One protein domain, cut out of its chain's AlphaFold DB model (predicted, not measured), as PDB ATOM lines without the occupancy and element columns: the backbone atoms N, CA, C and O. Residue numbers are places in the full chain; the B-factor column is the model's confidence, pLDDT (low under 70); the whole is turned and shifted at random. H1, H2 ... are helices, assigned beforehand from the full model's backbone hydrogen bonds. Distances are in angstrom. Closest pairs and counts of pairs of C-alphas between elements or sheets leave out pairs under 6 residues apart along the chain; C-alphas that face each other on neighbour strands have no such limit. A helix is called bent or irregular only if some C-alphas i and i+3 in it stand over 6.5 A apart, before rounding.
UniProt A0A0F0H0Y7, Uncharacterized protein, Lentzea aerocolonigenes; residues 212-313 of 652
ATOM      1  N   GLY A 212     170.287 139.004 153.741       81.56
ATOM      2  CA  GLY A 212     169.875 139.471 155.070       81.56
ATOM      3  C   GLY A 212     171.009 139.540 156.094       81.56
ATOM      4  O   GLY A 212     171.189 140.569 156.731       81.56
ATOM      5  N   SER A 213     171.851 138.507 156.187       83.12
ATOM      6  CA  SER A 213     172.967 138.475 157.147       83.12
ATOM      7  C   SER A 213     174.020 139.566 156.916       83.12
ATOM      8  O   SER A 213     174.613 140.070 157.871       83.12
ATOM      9  N   ILE A 214     174.263 139.950 155.659       88.69
ATOM     10  CA  ILE A 214     175.195 141.029 155.317       88.69
ATOM     11  C   ILE A 214     174.534 142.383 155.517       88.69
ATOM     12  O   ILE A 214     175.198 143.294 156.006       88.69
ATOM     13  N   ASP A 215     173.257 142.532 155.162       86.94
ATOM     14  CA  ASP A 215     172.538 143.782 155.404       86.94
ATOM     15  C   ASP A 215     172.440 144.084 156.896       86.94
ATOM     16  O   ASP A 215     172.779 145.187 157.310       86.94
ATOM     17  N   GLU A 216     172.082 143.098 157.718       89.50
ATOM     18  CA  GLU A 216     172.017 143.252 159.171       89.50
ATOM     19  C   GLU A 216     173.366 143.682 159.758       89.50
ATOM     20  O   GLU A 216     173.439 144.623 160.551       89.50
ATOM     21  N   TRP A 217     174.452 143.029 159.333       93.06
ATOM     22  CA  TRP A 217     175.804 143.394 159.748       93.06
ATOM     23  C   TRP A 217     176.205 144.792 159.251       93.06
ATOM     24  O   TRP A 217     176.791 145.566 160.008       93.06
ATOM     25  N   ALA A 218     175.872 145.151 158.008       91.31
ATOM     26  CA  ALA A 218     176.195 146.455 157.432       91.31
ATOM     27  C   ALA A 218     175.402 147.585 158.103       91.31
ATOM     28  O   ALA A 218     175.951 148.657 158.346       91.31
ATOM     29  N   VAL A 219     174.131 147.349 158.439       91.62
ATOM     30  CA  VAL A 219     173.295 148.269 159.220       91.62
ATOM     31  C   VAL A 219     173.905 148.488 160.604       91.62
ATOM     32  O   VAL A 219     174.075 149.633 161.019       91.62
ATOM     33  N   ALA A 220     174.310 147.418 161.293       92.88
ATOM     34  CA  ALA A 220     174.999 147.520 162.577       92.88
ATOM     35  C   ALA A 220     176.318 148.310 162.473       92.88
ATOM     36  O   ALA A 220     176.562 149.212 163.276       92.88
ATOM     37  N   LEU A 221     177.142 148.022 161.457       93.94
ATOM     38  CA  LEU A 221     178.398 148.732 161.200       93.94
ATOM     39  C   LEU A 221     178.166 150.226 160.950       93.94
ATOM     40  O   LEU A 221     178.809 151.056 161.588       93.94
ATOM     41  N   HIS A 222     177.240 150.582 160.058       93.25
ATOM     42  CA  HIS A 222     176.926 151.983 159.777       93.25
ATOM     43  C   HIS A 222     176.319 152.694 160.997       93.25
ATOM     44  O   HIS A 222     176.542 153.891 161.172       93.25
ATOM     45  N   GLY A 223     175.599 151.974 161.864       94.25
ATOM     46  CA  GLY A 223     175.168 152.470 163.169       94.25
ATOM     47  C   GLY A 223     176.353 152.833 164.067       94.25
ATOM     48  O   GLY A 223     176.411 153.955 164.577       94.25
ATOM     49  N   CYS A 224     177.336 151.937 164.204       94.12
ATOM     50  CA  CYS A 224     178.584 152.222 164.920       94.12
ATOM     51  C   CYS A 224     179.318 153.428 164.327       94.12
ATOM     52  O   CYS A 224     179.696 154.333 165.059       94.12
ATOM     53  N   GLU A 225     179.466 153.490 163.004       94.44
ATOM     54  CA  GLU A 225     180.130 154.612 162.332       94.44
ATOM     55  C   GLU A 225     179.375 155.934 162.522       94.44
ATOM     56  O   GLU A 225     179.995 156.980 162.718       94.44
ATOM     57  N   ALA A 226     178.039 155.910 162.495       94.31
ATOM     58  CA  ALA A 226     177.214 157.081 162.771       94.31
ATOM     59  C   ALA A 226     177.407 157.565 164.214       94.31
ATOM     60  O   ALA A 226     177.566 158.764 164.437       94.31
ATOM     61  N   TYR A 227     177.463 156.651 165.183       95.50
ATOM     62  CA  TYR A 227     177.790 156.986 166.566       95.50
ATOM     63  C   TYR A 227     179.220 157.543 166.700       95.50
ATOM     64  O   TYR A 227     179.430 158.619 167.263       95.50
ATOM     65  N   ASP A 228     180.209 156.875 166.113       93.81
ATOM     66  CA  ASP A 228     181.619 157.257 166.196       93.81
ATOM     67  C   ASP A 228     181.925 158.586 165.503       93.81
ATOM     68  O   ASP A 228     182.855 159.282 165.924       93.81
ATOM     69  N   ARG A 229     181.140 158.972 164.486       93.31
ATOM     70  CA  ARG A 229     181.271 160.234 163.738       93.31
ATOM     71  C   ARG A 229     180.432 161.377 164.309       93.31
ATOM     72  O   ARG A 229     180.942 162.485 164.469       93.31
ATOM     73  N   ASP A 230     179.197 161.101 164.716       94.12
ATOM     74  CA  ASP A 230     178.179 162.126 164.996       94.12
ATOM     75  C   ASP A 230     177.561 161.996 166.409       94.12
ATOM     76  O   ASP A 230     176.700 162.784 166.790       94.12
ATOM     77  N   GLY A 231     178.001 161.025 167.214       94.81
ATOM     78  CA  GLY A 231     177.529 160.822 168.586       94.81
ATOM     79  C   GLY A 231     176.124 160.205 168.674       94.81
ATOM     80  O   GLY A 231     175.605 159.665 167.689       94.81
ATOM     81  N   PRO A 232     175.469 160.267 169.852       96.69
ATOM     82  CA  PRO A 232     174.158 159.656 170.083       96.69
ATOM     83  C   PRO A 232     173.067 160.133 169.116       96.69
ATOM     84  O   PRO A 232     172.272 159.331 168.628       96.69
ATOM     85  N   PHE A 233     173.034 161.432 168.796       97.62
ATOM     86  CA  PHE A 233     172.027 161.985 167.884       97.62
ATOM     87  C   PHE A 233     172.265 161.576 166.431       97.62
ATOM     88  O   PHE A 233     171.302 161.424 165.680       97.62
ATOM     89  N   GLY A 234     173.521 161.339 166.047       95.56
ATOM     90  CA  GLY A 234     173.873 160.785 164.746       95.56
ATOM     91  C   GLY A 234     173.392 159.352 164.561       95.56
ATOM     92  O   GLY A 234     172.785 159.031 163.538       95.56
ATOM     93  N   LEU A 235     173.592 158.513 165.582       96.44
ATOM     94  CA  LEU A 235     173.036 157.162 165.625       96.44
ATOM     95  C   LEU A 235     171.502 157.185 165.559       96.44
ATOM     96  O   LEU A 235     170.913 156.453 164.766       96.44
ATOM     97  N   LEU A 236     170.848 158.060 166.330       97.00
ATOM     98  CA  LEU A 236     169.391 158.207 166.287       97.00
ATOM     99  C   LEU A 236     168.893 158.596 164.886       97.00
ATOM    100  O   LEU A 236     167.916 158.026 164.402       97.00
ATOM    101  N   ARG A 237     169.569 159.534 164.212       94.88
ATOM    102  CA  ARG A 237     169.257 159.903 162.824       94.88
ATOM    103  C   ARG A 237     169.372 158.714 161.883       94.88
ATOM    104  O   ARG A 237     168.471 158.504 161.075       94.88
ATOM    105  N   HIS A 238     170.454 157.944 162.001       93.81
ATOM    106  CA  HIS A 238     170.642 156.732 161.214       93.81
ATOM    107  C   HIS A 238     169.469 155.766 161.426       93.81
ATOM    108  O   HIS A 238     168.790 155.427 160.463       93.81
ATOM    109  N   VAL A 239     169.147 155.426 162.679       94.50
ATOM    110  CA  VAL A 239     168.059 154.491 163.019       94.50
ATOM    111  C   VAL A 239     166.686 154.981 162.550       94.50
ATOM    112  O   VAL A 239     165.889 154.186 162.050       94.50
ATOM    113  N   ARG A 240     166.396 156.284 162.656       92.62
ATOM    114  CA  ARG A 240     165.146 156.874 162.142       92.62
ATOM    115  C   ARG A 240     165.041 156.806 160.617       92.62
ATOM    116  O   ARG A 240     163.926 156.702 160.110       92.62
ATOM    117  N   GLY A 241     166.173 156.854 159.912       86.06
ATOM    118  CA  GLY A 241     166.250 156.725 158.455       86.06
ATOM    119  C   GLY A 241     166.150 155.287 157.936       86.06
ATOM    120  O   GLY A 241     165.927 155.099 156.742       86.06
ATOM    121  N   LEU A 242     166.293 154.280 158.804       85.81
ATOM    122  CA  LEU A 242     166.150 152.871 158.435       85.81
ATOM    123  C   LEU A 242     164.681 152.468 158.261       85.81
ATOM    124  O   LEU A 242     163.788 152.946 158.975       85.81
ATOM    125  N   ASP A 243     164.459 151.490 157.379       78.75
ATOM    126  CA  ASP A 243     163.190 150.767 157.315       78.75
ATOM    127  C   ASP A 243     162.889 150.110 158.681       78.75
ATOM    128  O   ASP A 243     163.813 149.592 159.321       78.75
ATOM    129  N   PRO A 244     161.628 150.096 159.162       82.19
ATOM    130  CA  PRO A 244     161.271 149.465 160.433       82.19
ATOM    131  C   PRO A 244     161.794 148.032 160.612       82.19
ATOM    132  O   PRO A 244     162.107 147.657 161.741       82.19
ATOM    133  N   ARG A 245     161.936 147.253 159.531       77.88
ATOM    134  CA  ARG A 245     162.473 145.880 159.563       77.88
ATOM    135  C   ARG A 245     163.981 145.825 159.802       77.88
ATOM    136  O   ARG A 245     164.460 144.847 160.358       77.88
ATOM    137  N   GLN A 246     164.718 146.864 159.412       82.25
ATOM    138  CA  GLN A 246     166.173 146.960 159.584       82.25
ATOM    139  C   GLN A 246     166.567 147.487 160.970       82.25
ATOM    140  O   GLN A 246     167.688 147.268 161.422       82.25
ATOM    141  N   ARG A 247     165.657 148.170 161.677       89.75
ATOM    142  CA  ARG A 247     165.949 148.764 162.994       89.75
ATOM    143  C   ARG A 247     166.468 147.765 164.035       89.75
ATOM    144  O   ARG A 247     167.425 148.129 164.711       89.75
ATOM    145  N   PRO A 248     165.924 146.535 164.169       90.62
ATOM    146  CA  PRO A 248     166.474 145.553 165.105       90.62
ATOM    147  C   PRO A 248     167.958 145.267 164.856       90.62
ATOM    148  O   PRO A 248     168.724 145.150 165.807       90.62
ATOM    149  N   ALA A 249     168.387 145.243 163.590       89.00
ATOM    150  CA  ALA A 249     169.771 144.959 163.233       89.00
ATOM    151  C   ALA A 249     170.749 146.043 163.700       89.00
ATOM    152  O   ALA A 249     171.865 145.730 164.111       89.00
ATOM    153  N   ALA A 250     170.320 147.311 163.732       89.56
ATOM    154  CA  ALA A 250     171.128 148.408 164.271       89.56
ATOM    155  C   ALA A 250     171.456 148.227 165.768       89.56
ATOM    156  O   ALA A 250     172.392 148.843 166.273       89.56
ATOM    157  N   PHE A 251     170.714 147.367 166.474       91.25
ATOM    158  CA  PHE A 251     170.898 147.064 167.893       91.25
ATOM    159  C   PHE A 251     171.614 145.734 168.158       91.25
ATOM    160  O   PHE A 251     171.810 145.370 169.316       91.25
ATOM    161  N   ASN A 252     172.077 145.035 167.114       88.31
ATOM    162  CA  ASN A 252     172.885 143.820 167.266       88.31
ATOM    163  C   ASN A 252     174.243 144.087 167.949       88.31
ATOM    164  O   ASN A 252     174.900 143.158 168.419       88.31
ATOM    165  N   VAL A 253     174.661 145.353 168.035       88.31
ATOM    166  CA  VAL A 253     175.845 145.780 168.785       88.31
ATOM    167  C   VAL A 253     175.443 146.192 170.198       88.31
ATOM    168  O   VAL A 253     174.618 147.086 170.409       88.31
ATOM    169  N   VAL A 254     176.075 145.549 171.183       88.81
ATOM    170  CA  VAL A 254     175.810 145.763 172.610       88.81
ATOM    171  C   VAL A 254     175.952 147.243 172.974       88.81
ATOM    172  O   VAL A 254     177.012 147.840 172.805       88.81
ATOM    173  N   GLY A 255     174.883 147.818 173.528       88.94
ATOM    174  CA  GLY A 255     174.862 149.182 174.064       88.94
ATOM    175  C   GLY A 255     174.260 150.241 173.138       88.94
ATOM    176  O   GLY A 255     173.809 151.265 173.651       88.94
ATOM    177  N   LEU A 256     174.155 150.002 171.823       92.81
ATOM    178  CA  LEU A 256     173.603 151.001 170.892       92.81
ATOM    179  C   LEU A 256     172.122 151.312 171.156       92.81
ATOM    180  O   LEU A 256     171.715 152.468 171.068       92.81
ATOM    181  N   GLU A 257     171.328 150.319 171.568       95.06
ATOM    182  CA  GLU A 257     169.919 150.526 171.942       95.06
ATOM    183  C   GLU A 257     169.776 151.513 173.112       95.06
ATOM    184  O   GLU A 257     168.943 152.419 173.079       95.06
ATOM    185  N   ALA A 258     170.634 151.395 174.129       95.69
ATOM    186  CA  ALA A 258     170.615 152.294 175.280       95.69
ATOM    187  C   ALA A 258     170.997 153.733 174.893       95.69
ATOM    188  O   ALA A 258     170.431 154.677 175.442       95.69
ATOM    189  N   VAL A 259     171.917 153.897 173.936       96.50
ATOM    190  CA  VAL A 259     172.316 155.207 173.397       96.50
ATOM    191  C   VAL A 259     171.169 155.852 172.620       96.50
ATOM    192  O   VAL A 259     170.882 157.031 172.829       96.50
ATOM    193  N   VAL A 260     170.486 155.089 171.759       96.81
ATOM    194  CA  VAL A 260     169.313 155.578 171.016       96.81
ATOM    195  C   VAL A 260     168.206 155.989 171.975       96.81
ATOM    196  O   VAL A 260     167.713 157.110 171.875       96.81
ATOM    197  N   ARG A 261     167.881 155.140 172.956       96.94
ATOM    198  CA  ARG A 261     166.875 155.457 173.972       96.94
ATOM    199  C   ARG A 261     167.230 156.728 174.743       96.94
ATOM    200  O   ARG A 261     166.373 157.585 174.915       96.94
ATOM    201  N   TRP A 262     168.488 156.885 175.156       96.75
ATOM    202  CA  TRP A 262     168.945 158.109 175.819       96.75
ATOM    203  C   TRP A 262     168.742 159.350 174.939       96.75
ATOM    204  O   TRP A 262     168.256 160.368 175.425       96.75
ATOM    205  N   ALA A 263     169.071 159.276 173.645       97.12
ATOM    206  CA  ALA A 263     168.903 160.401 172.722       97.12
ATOM    207  C   ALA A 263     167.419 160.747 172.500       97.12
ATOM    208  O   ALA A 263     167.056 161.925 172.451       97.12
ATOM    209  N   GLU A 264     166.548 159.738 172.408       97.38
ATOM    210  CA  GLU A 264     165.096 159.927 172.316       97.38
ATOM    211  C   GLU A 264     164.508 160.532 173.591       97.38
ATOM    212  O   GLU A 264     163.707 161.462 173.509       97.38
ATOM    213  N   GLU A 265     164.925 160.052 174.763       96.50
ATOM    214  CA  GLU A 265     164.545 160.612 176.061       96.50
ATOM    215  C   GLU A 265     165.028 162.056 176.210       96.50
ATOM    216  O   GLU A 265     164.286 162.915 176.683       96.50
ATOM    217  N   TRP A 266     166.249 162.357 175.763       96.31
ATOM    218  CA  TRP A 266     166.785 163.713 175.798       96.31
ATOM    219  C   TRP A 266     165.938 164.666 174.944       96.31
ATOM    220  O   TRP A 266     165.586 165.746 175.407       96.31
ATOM    221  N   ILE A 267     165.556 164.262 173.726       96.31
ATOM    222  CA  ILE A 267     164.687 165.050 172.833       96.31
ATOM    223  C   ILE A 267     163.267 165.176 173.398       96.31
ATOM    224  O   ILE A 267     162.671 166.257 173.362       96.31
ATOM    225  N   SER A 268     162.704 164.082 173.914       93.69
ATOM    226  CA  SER A 268     161.319 164.050 174.387       93.69
ATOM    227  C   SER A 268     161.101 164.950 175.597       93.69
ATOM    228  O   SER A 268     160.006 165.489 175.755       93.69
ATOM    229  N   GLN A 269     162.136 165.188 176.406       91.50
ATOM    230  CA  GLN A 269     162.045 166.082 177.557       91.50
ATOM    231  C   GLN A 269     161.728 167.529 177.157       91.50
ATOM    232  O   GLN A 269     160.909 168.181 177.801       91.50
ATOM    233  N   TRP A 270     162.276 167.999 176.038       90.75
ATOM    234  CA  TRP A 270     161.973 169.325 175.496       90.75
ATOM    235  C   TRP A 270     160.587 169.381 174.853       90.75
ATOM    236  O   TRP A 270     159.822 170.306 175.105       90.75
ATOM    237  N   ARG A 271     160.227 168.355 174.069       86.62
ATOM    238  CA  ARG A 271     158.925 168.284 173.378       86.62
ATOM    239  C   ARG A 271     157.742 168.160 174.338       86.62
ATOM    240  O   ARG A 271     156.682 168.714 174.083       86.62
ATOM    241  N   SER A 272     157.918 167.415 175.427       81.62
ATOM    242  CA  SER A 272     156.908 167.253 176.480       81.62
ATOM    243  C   SER A 272     156.839 168.438 177.446       81.62
ATOM    244  O   SER A 272     155.929 168.486 178.268       81.62
ATOM    245  N   GLY A 273     157.798 169.368 177.383       77.31
ATOM    246  CA  GLY A 273     157.929 170.470 178.337       77.31
ATOM    247  C   GLY A 273     158.393 170.047 179.734       77.31
ATOM    248  O   GLY A 273     158.323 170.854 180.656       77.31
ATOM    249  N   THR A 274     158.864 168.806 179.909       80.00
ATOM    250  CA  THR A 274     159.433 168.335 181.187       80.00
ATOM    251  C   THR A 274     160.819 168.915 181.470       80.00
ATOM    252  O   THR A 274     161.213 168.979 182.629       80.00
ATOM    253  N   ALA A 275     161.542 169.354 180.435       81.44
ATOM    254  CA  ALA A 275     162.700 170.233 180.557       81.44
ATOM    255  C   ALA A 275     162.344 171.636 180.038       81.44
ATOM    256  O   ALA A 275     161.850 171.785 178.916       81.44
ATOM    257  N   GLY A 276     162.608 172.658 180.853       80.94
ATOM    258  CA  GLY A 276     162.368 174.064 180.529       80.94
ATOM    259  C   GLY A 276     163.650 174.872 180.275       80.94
ATOM    260  O   GLY A 276     164.761 174.335 180.333       80.94
ATOM    261  N   PRO A 277     163.522 176.181 179.989       77.81
ATOM    262  CA  PRO A 277     164.646 177.096 179.787       77.81
ATOM    263  C   PRO A 277     165.701 177.044 180.900       77.81
ATOM    264  O   PRO A 277     166.893 177.164 180.625       77.81
ATOM    265  N   GLU A 278     165.274 176.793 182.135       75.06
ATOM    266  CA  GLU A 278     166.107 176.629 183.326       75.06
ATOM    267  C   GLU A 278     167.125 175.485 183.225       75.06
ATOM    268  O   GLU A 278     168.223 175.564 183.779       75.06
ATOM    269  N   ASP A 279     166.795 174.442 182.468       82.75
ATOM    270  CA  ASP A 279     167.658 173.288 182.247       82.75
ATOM    271  C   ASP A 279     168.524 173.439 180.996       82.75
ATOM    272  O   ASP A 279     169.496 172.693 180.826       82.75
ATOM    273  N   ALA A 280     168.166 174.371 180.107       86.50
ATOM    274  CA  ALA A 280     168.707 174.468 178.759       86.50
ATOM    275  C   ALA A 280     170.214 174.661 178.762       86.50
ATOM    276  O   ALA A 280     170.909 173.838 178.177       86.50
ATOM    277  N   ALA A 281     170.746 175.665 179.461       83.12
ATOM    278  CA  ALA A 281     172.191 175.877 179.493       83.12
ATOM    279  C   ALA A 281     172.953 174.701 180.104       83.12
ATOM    280  O   ALA A 281     173.912 174.216 179.499       83.12
ATOM    281  N   ARG A 282     172.496 174.187 181.252       87.44
ATOM    282  CA  ARG A 282     173.138 173.051 181.926       87.44
ATOM    283  C   ARG A 282     173.181 171.826 181.017       87.44
ATOM    284  O   ARG A 282     174.239 171.232 180.843       87.44
ATOM    285  N   ARG A 283     172.056 171.460 180.400       90.81
ATOM    286  CA  ARG A 283     171.973 170.300 179.497       90.81
ATOM    287  C   ARG A 283     172.708 170.541 178.187       90.81
ATOM    288  O   ARG A 283     173.401 169.649 177.711       90.81
ATOM    289  N   TRP A 284     172.632 171.741 177.629       92.38
ATOM    290  CA  TRP A 284     173.371 172.115 176.427       92.38
ATOM    291  C   TRP A 284     174.884 172.025 176.633       92.38
ATOM    292  O   TRP A 284     175.610 171.561 175.750       92.38
ATOM    293  N   ALA A 285     175.368 172.400 177.820       88.81
ATOM    294  CA  ALA A 285     176.766 172.279 178.214       88.81
ATOM    295  C   ALA A 285     177.237 170.817 178.318       88.81
ATOM    296  O   ALA A 285     178.412 170.558 178.070       88.81
ATOM    297  N   THR A 286     176.340 169.864 178.612       90.38
ATOM    298  CA  THR A 286     176.680 168.426 178.610       90.38
ATOM    299  C   THR A 286     176.908 167.850 177.214       90.38
ATOM    300  O   THR A 286     177.559 166.816 177.094       90.38
ATOM    301  N   LEU A 287     176.403 168.507 176.165       93.44
ATOM    302  CA  LEU A 287     176.586 168.061 174.787       93.44
ATOM    303  C   LEU A 287     177.931 168.535 174.235       93.44
ATOM    304  O   LEU A 287     178.246 169.730 174.296       93.44
ATOM    305  N   GLY A 288     178.688 167.617 173.632       91.75
ATOM    306  CA  GLY A 288     179.877 167.968 172.863       91.75
ATOM    307  C   GLY A 288     179.518 168.744 171.592       91.75
ATOM    308  O   GLY A 288     178.370 168.769 171.151       91.75
ATOM    309  N   GLU A 289     180.510 169.372 170.956       93.06
ATOM    310  CA  GLU A 289     180.303 170.096 169.690       93.06
ATOM    311  C   GLU A 289     179.702 169.192 168.601       93.06
ATOM    312  O   GLU A 289     178.770 169.590 167.905       93.06
ATOM    313  N   ARG A 290     180.186 167.947 168.522       93.75
ATOM    314  CA  ARG A 290     179.697 166.927 167.587       93.75
ATOM    315  C   ARG A 290     178.218 166.598 167.810       93.75
ATOM    316  O   ARG A 290     177.454 166.601 166.851       93.75
ATOM    317  N   ASP A 291     177.807 166.408 169.062       94.38
ATOM    318  CA  ASP A 291     176.418 166.081 169.410       94.38
ATOM    319  C   ASP A 291     175.464 167.228 169.070       94.38
ATOM    320  O   ASP A 291     174.356 166.992 168.598       94.38
ATOM    321  N   ARG A 292     175.893 168.481 169.274       94.50
ATOM    322  CA  ARG A 292     175.088 169.666 168.936       94.50
ATOM    323  C   ARG A 292     174.852 169.779 167.431       94.50
ATOM    324  O   ARG A 292     173.730 170.060 167.022       94.50
ATOM    325  N   LEU A 293     175.888 169.540 166.621       94.62
ATOM    326  CA  LEU A 293     175.765 169.518 165.160       94.62
ATOM    327  C   LEU A 293     174.823 168.401 164.703       94.62
ATOM    328  O   LEU A 293     173.919 168.652 163.914       94.62
ATOM    329  N   ALA A 294     174.984 167.194 165.249       95.06
ATOM    330  CA  ALA A 294     174.117 166.072 164.920       95.06
ATOM    331  C   ALA A 294     172.662 166.315 165.351       95.06
ATOM    332  O   ALA A 294     171.747 166.039 164.581       95.06
ATOM    333  N   LEU A 295     172.427 166.899 166.530       96.62
ATOM    334  CA  LEU A 295     171.087 167.269 166.993       96.62
ATOM    335  C   LEU A 295     170.398 168.242 166.027       96.62
ATOM    336  O   LEU A 295     169.215 168.070 165.760       96.62
ATOM    337  N   ALA A 296     171.129 169.210 165.460       96.06
ATOM    338  CA  ALA A 296     170.582 170.140 164.469       96.06
ATOM    339  C   ALA A 296     170.058 169.439 163.205       96.06
ATOM    340  O   ALA A 296     169.124 169.928 162.579       96.06
ATOM    341  N   GLU A 297     170.650 168.304 162.831       94.12
ATOM    342  CA  GLU A 297     170.242 167.506 161.670       94.12
ATOM    343  C   GLU A 297     169.164 166.468 162.025       94.12
ATOM    344  O   GLU A 297     168.344 166.115 161.180       94.12
ATOM    345  N   THR A 298     169.160 165.969 163.264       95.31
ATOM    346  CA  THR A 298     168.210 164.957 163.752       95.31
ATOM    347  C   THR A 298     166.869 165.557 164.172       95.31
ATOM    348  O   THR A 298     165.824 164.947 163.940       95.31
ATOM    349  N   ASP A 299     166.898 166.716 164.829       96.19
ATOM    350  CA  ASP A 299     165.730 167.424 165.356       96.19
ATOM    351  C   ASP A 299     165.990 168.948 165.373       96.19
ATOM    352  O   ASP A 299     166.382 169.509 166.404       96.19
ATOM    353  N   PRO A 300     165.816 169.626 164.218       95.12
ATOM    354  CA  PRO A 300     166.137 171.046 164.076       95.12
ATOM    355  C   PRO A 300     165.364 171.940 165.050       95.12
ATOM    356  O   PRO A 300     165.928 172.889 165.592       95.12
ATOM    357  N   GLU A 301     164.096 171.613 165.315       91.38
ATOM    358  CA  GLU A 301     163.220 172.382 166.206       91.38
ATOM    359  C   GLU A 301     163.733 172.349 167.648       91.38
ATOM    360  O   GLU A 301     163.936 173.396 168.268       91.38
ATOM    361  N   VAL A 302     164.022 171.155 168.179       93.25
ATOM    362  CA  VAL A 302     164.571 171.019 169.537       93.25
ATOM    363  C   VAL A 302     165.956 171.657 169.631       93.25
ATOM    364  O   VAL A 302     166.248 172.342 170.613       93.25
ATOM    365  N   HIS A 303     166.803 171.492 168.613       95.38
ATOM    366  CA  HIS A 303     168.103 172.157 168.562       95.38
ATOM    367  C   HIS A 303     167.971 173.685 168.677       95.38
ATOM    368  O   HIS A 303     168.677 174.306 169.475       95.38
ATOM    369  N   GLU A 304     167.084 174.302 167.892       90.50
ATOM    370  CA  GLU A 304     166.876 175.752 167.899       90.50
ATOM    371  C   GLU A 304     166.337 176.252 169.238       90.50
ATOM    372  O   GLU A 304     166.886 177.213 169.784       90.50
ATOM    373  N   VAL A 305     165.338 175.568 169.802       86.94
ATOM    374  CA  VAL A 305     164.746 175.916 171.100       86.94
ATOM    375  C   VAL A 305     165.789 175.858 172.214       86.94
ATOM    376  O   VAL A 305     166.002 176.849 172.915       86.94
ATOM    377  N   VAL A 306     166.503 174.736 172.352       90.75
ATOM    378  CA  VAL A 306     167.474 174.565 173.444       90.75
ATOM    379  C   VAL A 306     168.649 175.523 173.282       90.75
ATOM    380  O   VAL A 306     169.105 176.109 174.262       90.75
ATOM    381  N   ARG A 307     169.123 175.751 172.051       91.50
ATOM    382  CA  ARG A 307     170.191 176.721 171.776       91.50
ATOM    383  C   ARG A 307     169.759 178.152 172.094       91.50
ATOM    384  O   ARG A 307     170.577 178.920 172.600       91.50
ATOM    385  N   ALA A 308     168.524 178.530 171.764       85.25
ATOM    386  CA  ALA A 308     167.987 179.848 172.082       85.25
ATOM    387  C   ALA A 308     167.901 180.041 173.600       85.25
ATOM    388  O   ALA A 308     168.429 181.023 174.118       85.25
ATOM    389  N   TRP A 309     167.346 179.065 174.321       84.44
ATOM    390  CA  TRP A 309     167.243 179.114 175.780       84.44
ATOM    391  C   TRP A 309     168.605 179.100 176.471       84.44
ATOM    392  O   TRP A 309     168.847 179.929 177.337       84.44
ATOM    393  N   ALA A 310     169.547 178.261 176.037       86.38
ATOM    394  CA  ALA A 310     170.901 178.247 176.590       86.38
ATOM    395  C   ALA A 310     171.653 179.575 176.371       86.38
ATOM    396  O   ALA A 310     172.557 179.901 177.132       86.38
ATOM    397  N   ARG A 311     171.308 180.345 175.328       81.25
ATOM    398  CA  ARG A 311     171.869 181.687 175.089       81.25
ATOM    399  C   ARG A 311     171.196 182.765 175.922       81.25
ATOM    400  O   ARG A 311     171.885 183.663 176.390       81.25
ATOM    401  N   ALA A 312     169.875 182.696 176.050       69.56
ATOM    402  CA  ALA A 312     169.109 183.622 176.875       69.56
ATOM    403  C   ALA A 312     169.413 183.428 178.374       69.56
ATOM    404  O   ALA A 312     169.398 184.396 179.125       69.56
ATOM    405  N   PHE A 313     169.748 182.198 178.779       72.69
ATOM    406  CA  PHE A 313     169.922 181.781 180.171       72.69
ATOM    407  C   PHE A 313     171.211 180.956 180.353       72.69
ATOM    408  O   PHE A 313     171.122 179.750 180.569       72.69
TER     409      PHE A 313
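AT A GLANCE: This is residues 212 to 313 of the 652 residues of an uncharacterized protein of Lentzea aerocolonigenes (UniProt A0A0F0H0Y7). This is a rod of helices whose middle is formed by H1b, the folded-back arm of the bent first helix, with H3 crossing it and H5 side by side with it. Arm H1a, with the small H2 packed on it, makes one end of the rod, and H6, crossed by H4, makes the other. The 102 printed residues hold six named helices, H1 to H6 in chain order, and no named strand; the class is all helix, mostly in crossed packing. The whole is compact, with a radius of gyration of the C-alphas of 14.5 A, and spans 49 by 24 by 21 A.

HOW THE PARTS SIT: H1, residues 212 to 241, was assigned as one helix by its hydrogen bonds but is bent: C-alphas 229 and 232 are 9.5 A apart. Its arms, H1a, residues 212 to 229, and H1b, residues 232 to 241, touch and run opposite ways at 35.3 degrees, only just a steep tilt; their closest C-alphas are those of Tyr 227 and Leu 235, 4.8 A apart. H2, residues 247 to 250, touches H1a, closest at the C-alphas of Ala 220 and Ala 250, 4.3 A. H3, residues 256 to 271, touches H1b with residues 259 to 264 alone, about perpendicular at 87 degrees; the C-alphas of Leu 236 and Val 260 come closest, 5.4 A. H5, residues 289 to 298, touches H1b at a shallow tilt of 22 degrees, the same way, closest at the C-alphas of Arg 237 and Thr 298, 5.2 A. H5 and H6, residues 300 to 312, form a helical hairpin at 45 degrees, with the C-alphas of Ala 296 and His 303 closest at 5.2 A. H4, residues 277 to 286, touches H6 about perpendicular at 78 degrees, with the C-alphas of Ala 281 and Ala 310 closest at 4.0 A. H4 and H5 are only just apart, at 8.1 A. Every O i to N i+4 pair is within hydrogen-bond range in H1a, H1b, H5 and H6; H3 has 11 of 12, H4 has 4 of 6, and H2 is too short for such a pair.

IN THESE COORDINATES: H1a starts at C-alpha 212 (169.875, 139.471, 155.070) and is 25.2 A long; H1b is 14.4 A long. H3 is 22.8 A long and ends at C-alpha 271 (158.925, 168.284, 173.378). H4 is irregular: C-alphas 278 and 281 are 7.2 A apart. H6, 18.2 A long, ends at C-alpha 312 (169.109, 183.622, 176.875).

THE WHOLE: The C-alphas of Ser 213 and Ala 312 are the two farthest apart, 49.4 A. The printed part has no cut, and the five links between its helices are tight. The mean pLDDT of the printed part is 90.3; residue 312 is under 70.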